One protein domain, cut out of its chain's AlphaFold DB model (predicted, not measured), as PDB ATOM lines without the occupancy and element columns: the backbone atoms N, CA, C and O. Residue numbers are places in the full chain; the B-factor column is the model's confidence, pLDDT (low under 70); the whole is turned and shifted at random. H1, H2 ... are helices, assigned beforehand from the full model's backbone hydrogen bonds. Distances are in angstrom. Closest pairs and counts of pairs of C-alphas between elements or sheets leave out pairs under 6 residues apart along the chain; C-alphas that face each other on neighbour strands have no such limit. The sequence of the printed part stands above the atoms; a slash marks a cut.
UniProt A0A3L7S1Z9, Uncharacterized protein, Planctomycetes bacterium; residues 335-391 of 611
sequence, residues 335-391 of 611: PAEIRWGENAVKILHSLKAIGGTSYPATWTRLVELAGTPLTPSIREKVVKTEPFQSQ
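Overview. This is residues 335 to 391 of the 611 residues of an uncharacterized protein of Planctomycetes bacterium (UniProt A0A3L7S1Z9). One long helix, H1, is the core; after it the chain folds back and wraps partly round it, with H2 crossing its middle and H3 and H4 packing on its first half. The printed part has 57 residues with four named helices, H1 to H4 in chain order, and no named strand: all helix. It is compact, radius of gyration of the C-alphas 10.8 A, spanning 31 by 22 by 13 A.

Arrangement. Start at the hub, H1, residues 336 to 354. Its residues 343 to 348 alone touch H2, residues 363 to 370, about perpendicular at 88 degrees; the closest C-alphas, Ala 344 and Leu 366, are 6.4 A apart. Residues 336 to 341 alone touch H3, residues 376 to 382, about perpendicular at 77 degrees; closest C-alphas Glu 337 and Val 382, 4.6 A. Residues 338 to 345 alone touch H4, residues 388 to 391; closest C-alphas Gly 341 and Phe 388, 4.8 A. H2 and H4 are apart. In H1, H2 and H3 every O i to N i+4 pair is within hydrogen-bond range; H4 is too short for one.

Along the chain. Find C-alpha 336 at (208.804, 345.796, 260.207); H1 runs 26.9 A. H2 spans 10.2 A, H3 9.9 A and H4 5.3 A, ending at C-alpha 391, (216.137, 330.224, 263.314).

Size, cuts and confidence. The farthest C-alphas, Pro 335 and Gly 356, are 32.5 A apart. The printed part has no cut, no link is long, and no printed residue is under 70 in pLDDT.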
ATOM      1  N   PRO A 335     208.494 346.243 265.014       91.50
ATOM      2  CA  PRO A 335     209.251 346.755 263.880       91.50
ATOM      3  C   PRO A 335     209.056 345.878 262.643       91.50
ATOM      4  O   PRO A 335     208.923 344.653 262.749       91.50
ATOM      5  N   ALA A 336     209.056 346.498 261.462       91.44
ATOM      6  CA  ALA A 336     208.804 345.796 260.207       91.44
ATOM      7  C   ALA A 336     209.762 344.607 260.012       91.44
ATOM      8  O   ALA A 336     209.345 343.561 259.520       91.44
ATOM      9  N   GLU A 337     211.015 344.743 260.449       94.62
ATOM     10  CA  GLU A 337     212.028 343.689 260.441       94.62
ATOM     11  C   GLU A 337     211.689 342.492 261.345       94.62
ATOM     12  O   GLU A 337     211.905 341.355 260.930       94.62
ATOM     13  N   ILE A 338     211.104 342.714 262.527       94.81
ATOM     14  CA  ILE A 338     210.688 341.631 263.434       94.81
ATOM     15  C   ILE A 338     209.496 340.895 262.830       94.81
ATOM     16  O   ILE A 338     209.541 339.680 262.651       94.81
ATOM     17  N   ARG A 339     208.460 341.644 262.427       93.56
ATOM     18  CA  ARG A 339     207.248 341.078 261.818       93.56
ATOM     19  C   ARG A 339     207.576 340.258 260.572       93.56
ATOM     20  O   ARG A 339     207.026 339.178 260.368       93.56
ATOM     21  N   TRP A 340     208.465 340.777 259.728       95.00
ATOM     22  CA  TRP A 340     208.892 340.065 258.530       95.00
ATOM     23  C   TRP A 340     209.728 338.832 258.892       95.00
ATOM     24  O   TRP A 340     209.496 337.771 258.321       95.00
ATOM     25  N   GLY A 341     210.637 338.935 259.870       96.31
ATOM     26  CA  GLY A 341     211.420 337.807 260.377       96.31
ATOM     27  C   GLY A 341     210.556 336.652 260.891       96.31
ATOM     28  O   GLY A 341     210.750 335.512 260.474       96.31
ATOM     29  N   GLU A 342     209.550 336.944 261.718       96.75
ATOM     30  CA  GLU A 342     208.566 335.962 262.195       96.75
ATOM     31  C   GLU A 342     207.791 335.308 261.046       96.75
ATOM     32  O   GLU A 342     207.631 334.085 261.011       96.75
ATOM     33  N   ASN A 343     207.304 336.110 260.094       96.06
ATOM     34  CA  ASN A 343     206.550 335.596 258.957       96.06
ATOM     35  C   ASN A 343     207.417 334.703 258.059       96.06
ATOM     36  O   ASN A 343     206.995 333.623 257.655       96.06
ATOM     37  N   ALA A 344     208.657 335.107 257.796       97.19
ATOM     38  CA  ALA A 344     209.600 334.334 256.999       97.19
ATOM     39  C   ALA A 344     209.919 332.976 257.627       97.19
ATOM     40  O   ALA A 344     209.906 331.965 256.928       97.19
ATOM     41  N   VAL A 345     210.135 332.934 258.943       98.19
ATOM     42  CA  VAL A 345     210.317 331.681 259.688       98.19
ATOM     43  C   VAL A 345     209.080 330.782 259.557       98.19
ATOM     44  O   VAL A 345     209.211 329.603 259.226       98.19
ATOM     45  N   LYS A 346     207.866 331.329 259.720       97.50
ATOM     46  CA  LYS A 346     206.607 330.576 259.531       97.50
ATOM     47  C   LYS A 346     206.463 330.016 258.111       97.50
ATOM     48  O   LYS A 346     206.079 328.855 257.942       97.50
ATOM     49  N   ILE A 347     206.797 330.813 257.093       97.44
ATOM     50  CA  ILE A 347     206.787 330.376 255.691       97.44
ATOM     51  C   ILE A 347     207.793 329.239 255.489       97.44
ATOM     52  O   ILE A 347     207.445 328.228 254.887       97.44
ATOM     53  N   LEU A 348     209.007 329.342 256.036       98.00
ATOM     54  CA  LEU A 348     210.017 328.286 255.923       98.00
ATOM     55  C   LEU A 348     209.587 326.977 256.585       98.00
ATOM     56  O   LEU A 348     209.763 325.920 255.983       98.00
ATOM     57  N   HIS A 349     208.973 327.028 257.768       98.00
ATOM     58  CA  HIS A 349     208.384 325.838 258.393       98.00
ATOM     59  C   HIS A 349     207.296 325.210 257.517       98.00
ATOM     60  O   HIS A 349     207.258 323.989 257.368       98.00
ATOM     61  N   SER A 350     206.455 326.036 256.892       96.19
ATOM     62  CA  SER A 350     205.403 325.567 255.983       96.19
ATOM     63  C   SER A 350     205.992 324.905 254.731       96.19
ATOM     64  O   SER A 350     205.567 323.818 254.347       96.19
ATOM     65  N   LEU A 351     207.020 325.509 254.123       95.94
ATOM     66  CA  LEU A 351     207.722 324.941 252.968       95.94
ATOM     67  C   LEU A 351     208.443 323.635 253.324       95.94
ATOM     68  O   LEU A 351     208.402 322.686 252.543       95.94
ATOM     69  N   LYS A 352     209.049 323.555 254.515       97.00
ATOM     70  CA  LYS A 352     209.664 322.325 255.028       97.00
ATOM     71  C   LYS A 352     208.637 321.205 255.203       97.00
ATOM     72  O   LYS A 352     208.931 320.071 254.839       97.00
ATOM     73  N   ALA A 353     207.449 321.511 255.729       94.81
ATOM     74  CA  ALA A 353     206.382 320.528 255.923       94.81
ATOM     75  C   ALA A 353     205.831 319.977 254.596       94.81
ATOM     76  O   ALA A 353     205.506 318.797 254.513       94.81
ATOM     77  N   ILE A 354     205.759 320.815 253.556       93.62
ATOM     78  CA  ILE A 354     205.382 320.390 252.197       93.62
ATOM     79  C   ILE A 354     206.483 319.511 251.576       93.62
ATOM     80  O   ILE A 354     206.188 318.553 250.863       93.62
ATOM     81  N   GLY A 355     207.750 319.828 251.854       91.06
ATOM     82  CA  GLY A 355     208.906 319.121 251.318       91.06
ATOM     83  C   GLY A 355     209.136 319.360 249.819       91.06
ATOM     84  O   GLY A 355     208.629 320.309 249.213       91.06
ATOM     85  N   GLY A 356     209.944 318.491 249.210       88.50
ATOM     86  CA  GLY A 356     210.251 318.530 247.779       88.50
ATOM     87  C   GLY A 356     211.155 319.696 247.368       88.50
ATOM     88  O   GLY A 356     212.040 320.110 248.109       88.50
ATOM     89  N   THR A 357     210.947 320.223 246.157       88.00
ATOM     90  CA  THR A 357     211.779 321.291 245.564       88.00
ATOM     91  C   THR A 357     211.485 322.686 246.112       88.00
ATOM     92  O   THR A 357     212.171 323.640 245.761       88.00
ATOM     93  N   SER A 358     210.454 322.817 246.946       89.25
ATOM     94  CA  SER A 358     210.028 324.087 247.544       89.25
ATOM     95  C   SER A 358     210.898 324.509 248.735       89.25
ATOM     96  O   SER A 358     210.806 325.654 249.181       89.25
ATOM     97  N   TYR A 359     211.729 323.597 249.250       96.50
ATOM     98  CA  TYR A 359     212.632 323.814 250.373       96.50
ATOM     99  C   TYR A 359     214.001 323.163 250.092       96.50
ATOM    100  O   TYR A 359     214.030 321.995 249.704       96.50
ATOM    101  N   PRO A 360     215.143 323.857 250.283       97.12
ATOM    102  CA  PRO A 360     215.314 325.213 250.819       97.12
ATOM    103  C   PRO A 360     214.722 326.310 249.926       97.12
ATOM    104  O   PRO A 360     214.647 326.150 248.710       97.12
ATOM    105  N   ALA A 361     214.323 327.431 250.525       97.25
ATOM    106  CA  ALA A 361     213.724 328.556 249.804       97.25
ATOM    107  C   ALA A 361     214.773 329.619 249.439       97.25
ATOM    108  O   ALA A 361     215.919 329.537 249.866       97.25
ATOM    109  N   THR A 362     214.384 330.645 248.684       97.00
ATOM    110  CA  THR A 362     215.198 331.848 248.421       97.00
ATOM    111  C   THR A 362     214.505 333.083 248.993       97.00
ATOM    112  O   THR A 362     213.307 333.039 249.284       97.00
ATOM    113  N   TRP A 363     215.209 334.214 249.123       95.19
ATOM    114  CA  TRP A 363     214.557 335.465 249.534       95.19
ATOM    115  C   TRP A 363     213.474 335.888 248.552       95.19
ATOM    116  O   TRP A 363     212.400 336.290 248.984       95.19
ATOM    117  N   THR A 364     213.734 335.766 247.248       95.31
ATOM    118  CA  THR A 364     212.750 336.078 246.202       95.31
ATOM    119  C   THR A 364     211.458 335.293 246.426       95.31
ATOM    120  O   THR A 364     210.377 335.877 246.432       95.31
ATOM    121  N   ARG A 365     211.575 333.992 246.722       95.75
ATOM    122  CA  ARG A 365     210.417 333.139 247.002       95.75
ATOM    123  C   ARG A 365     209.726 333.498 248.318       95.75
ATOM    124  O   ARG A 365     208.503 333.493 248.374       95.75
ATOM    125  N   LEU A 366     210.478 333.830 249.370       96.44
ATOM    126  CA  LEU A 366     209.885 334.279 250.634       96.44
ATOM    127  C   LEU A 366     209.115 335.593 250.480       96.44
ATOM    128  O   LEU A 366     208.046 335.729 251.060       96.44
ATOM    129  N   VAL A 367     209.629 336.546 249.699       95.62
ATOM    130  CA  VAL A 367     208.951 337.825 249.429       95.62
ATOM    131  C   VAL A 367     207.663 337.605 248.639       95.62
ATOM    132  O   VAL A 367     206.637 338.179 248.991       95.62
ATOM    133  N   GLU A 368     207.707 336.747 247.618       94.50
ATOM    134  CA  GLU A 368     206.534 336.358 246.831       94.50
ATOM    135  C   GLU A 368     205.447 335.732 247.719       94.50
ATOM    136  O   GLU A 368     204.299 336.165 247.691       94.50
ATOM    137  N   LEU A 369     205.821 334.771 248.570       93.62
ATOM    138  CA  LEU A 369     204.890 334.084 249.470       93.62
ATOM    139  C   LEU A 369     204.387 334.970 250.616       93.62
ATOM    140  O   LEU A 369     203.265 334.790 251.079       93.62
ATOM    141  N   ALA A 370     205.197 335.920 251.085       93.88
ATOM    142  CA  ALA A 370     204.801 336.854 252.133       93.88
ATOM    143  C   ALA A 370     203.835 337.944 251.635       93.88
ATOM    144  O   ALA A 370     203.273 338.663 252.461       93.88
ATOM    145  N   GLY A 371     203.705 338.137 250.315       91.56
ATOM    146  CA  GLY A 371     202.854 339.168 249.707       91.56
ATOM    147  C   GLY A 371     203.241 340.614 250.056       91.56
ATOM    148  O   GLY A 371     202.542 341.549 249.678       91.56
ATOM    149  N   THR A 372     204.346 340.819 250.779       87.88
ATOM    150  CA  THR A 372     204.797 342.128 251.264       87.88
ATOM    151  C   THR A 372     206.174 342.434 250.680       87.88
ATOM    152  O   THR A 372     207.113 341.666 250.927       87.88
ATOM    153  N   PRO A 373     206.345 343.546 249.943       89.06
ATOM    154  CA  PRO A 373     207.632 343.886 249.354       89.06
ATOM    155  C   PRO A 373     208.682 344.119 250.446       89.06
ATOM    156  O   PRO A 373     208.464 344.873 251.396       89.06
ATOM    157  N   LEU A 374     209.847 343.484 250.299       92.75
ATOM    158  CA  LEU A 374     210.973 343.634 251.217       92.75
ATOM    159  C   LEU A 374     212.034 344.544 250.598       92.75
ATOM    160  O   LEU A 374     212.692 344.181 249.622       92.75
ATOM    161  N   THR A 375     212.236 345.727 251.179       92.75
ATOM    162  CA  THR A 375     213.326 346.612 250.747       92.75
ATOM    163  C   THR A 375     214.688 346.052 251.190       92.75
ATOM    164  O   THR A 375     214.770 345.386 252.228       92.75
ATOM    165  N   PRO A 376     215.791 346.343 250.470       92.75
ATOM    166  CA  PRO A 376     217.125 345.867 250.850       92.75
ATOM    167  C   PRO A 376     217.537 346.259 252.276       92.75
ATOM    168  O   PRO A 376     218.146 345.456 252.978       92.75
ATOM    169  N   SER A 377     217.144 347.456 252.730       92.69
ATOM    170  CA  SER A 377     217.444 347.943 254.081       92.69
ATOM    171  C   SER A 377     216.711 347.147 255.166       92.69
ATOM    172  O   SER A 377     217.325 346.773 256.162       92.69
ATOM    173  N   ILE A 378     215.424 346.832 254.968       92.62
ATOM    174  CA  ILE A 378     214.675 345.999 255.922       92.62
ATOM    175  C   ILE A 378     215.250 344.583 255.925       92.62
ATOM    176  O   ILE A 378     215.460 344.023 256.993       92.62
ATOM    177  N   ARG A 379     215.597 344.030 254.757       95.25
ATOM    178  CA  ARG A 379     216.234 342.709 254.657       95.25
ATOM    179  C   ARG A 379     217.510 342.615 255.495       95.25
ATOM    180  O   ARG A 379     217.676 341.661 256.242       95.25
ATOM    181  N   GLU A 380     218.399 343.602 255.406       95.12
ATOM    182  CA  GLU A 380     219.628 343.622 256.212       95.12
ATOM    183  C   GLU A 380     219.359 343.661 257.720       95.12
ATOM    184  O   GLU A 380     220.137 343.100 258.493       95.12
ATOM    185  N   LYS A 381     218.269 344.314 258.140       95.25
ATOM    186  CA  LYS A 381     217.838 344.346 259.541       95.25
ATOM    187  C   LYS A 381     217.221 343.022 259.984       95.25
ATOM    188  O   LYS A 381     217.590 342.529 261.044       95.25
ATOM    189  N   VAL A 382     216.355 342.424 259.161       96.50
ATOM    190  CA  VAL A 382     215.724 341.112 259.410       96.50
ATOM    191  C   VAL A 382     216.783 340.069 259.751       96.50
ATOM    192  O   VAL A 382     216.670 339.389 260.760       96.50
ATOM    193  N   VAL A 383     217.859 339.993 258.961       96.00
ATOM    194  CA  VAL A 383     218.937 339.008 259.169       96.00
ATOM    195  C   VAL A 383     219.620 339.135 260.538       96.00
ATOM    196  O   VAL A 383     220.181 338.166 261.039       96.00
ATOM    197  N   LYS A 384     219.578 340.322 261.144       96.25
ATOM    198  CA  LYS A 384     220.224 340.642 262.423       96.25
ATOM    199  C   LYS A 384     219.253 340.652 263.604       96.25
ATOM    200  O   LYS A 384     219.634 341.106 264.677       96.25
ATOM    201  N   THR A 385     217.998 340.265 263.388       96.38
ATOM    202  CA  THR A 385     216.940 340.421 264.387       96.38
ATOM    203  C   THR A 385     216.256 339.085 264.651       96.38
ATOM    204  O   THR A 385     216.047 338.280 263.741       96.38
ATOM    205  N   GLU A 386     215.910 338.834 265.911       96.69
ATOM    206  CA  GLU A 386     215.134 337.659 266.304       96.69
ATOM    207  C   GLU A 386     213.669 337.776 265.845       96.69
ATOM    208  O   GLU A 386     213.133 338.886 265.789       96.69
ATOM    209  N   PRO A 387     213.003 336.660 265.495       97.19
ATOM    210  CA  PRO A 387     213.483 335.272 265.571       97.19
ATOM    211  C   PRO A 387     214.332 334.812 264.372       97.19
ATOM    212  O   PRO A 387     214.790 333.672 264.334       97.19
ATOM    213  N   PHE A 388     214.498 335.650 263.347       97.31
ATOM    214  CA  PHE A 388     215.103 335.224 262.085       97.31
ATOM    215  C   PHE A 388     216.572 334.825 262.260       97.31
ATOM    216  O   PHE A 388     216.995 333.797 261.735       97.31
ATOM    217  N   GLN A 389     217.337 335.617 263.013       96.44
ATOM    218  CA  GLN A 389     218.765 335.384 263.227       96.44
ATOM    219  C   GLN A 389     219.064 334.012 263.857       96.44
ATOM    220  O   GLN A 389     220.004 333.348 263.419       96.44
ATOM    221  N   SER A 390     218.296 333.577 264.861       97.12
ATOM    222  CA  SER A 390     218.522 332.277 265.513       97.12
ATOM    223  C   SER A 390     217.955 331.089 264.733       97.12
ATOM    224  O   SER A 390     218.467 329.974 264.855       97.12
ATOM    225  N   GLN A 391     216.907 331.307 263.931       98.25
ATOM    226  CA  GLN A 391     216.137 330.224 263.314       98.25
ATOM    227  C   GLN A 391     216.402 330.022 261.825       98.25
ATOM    228  O   GLN A 391     215.915 329.037 261.278       98.25
TER     229      GLN A 391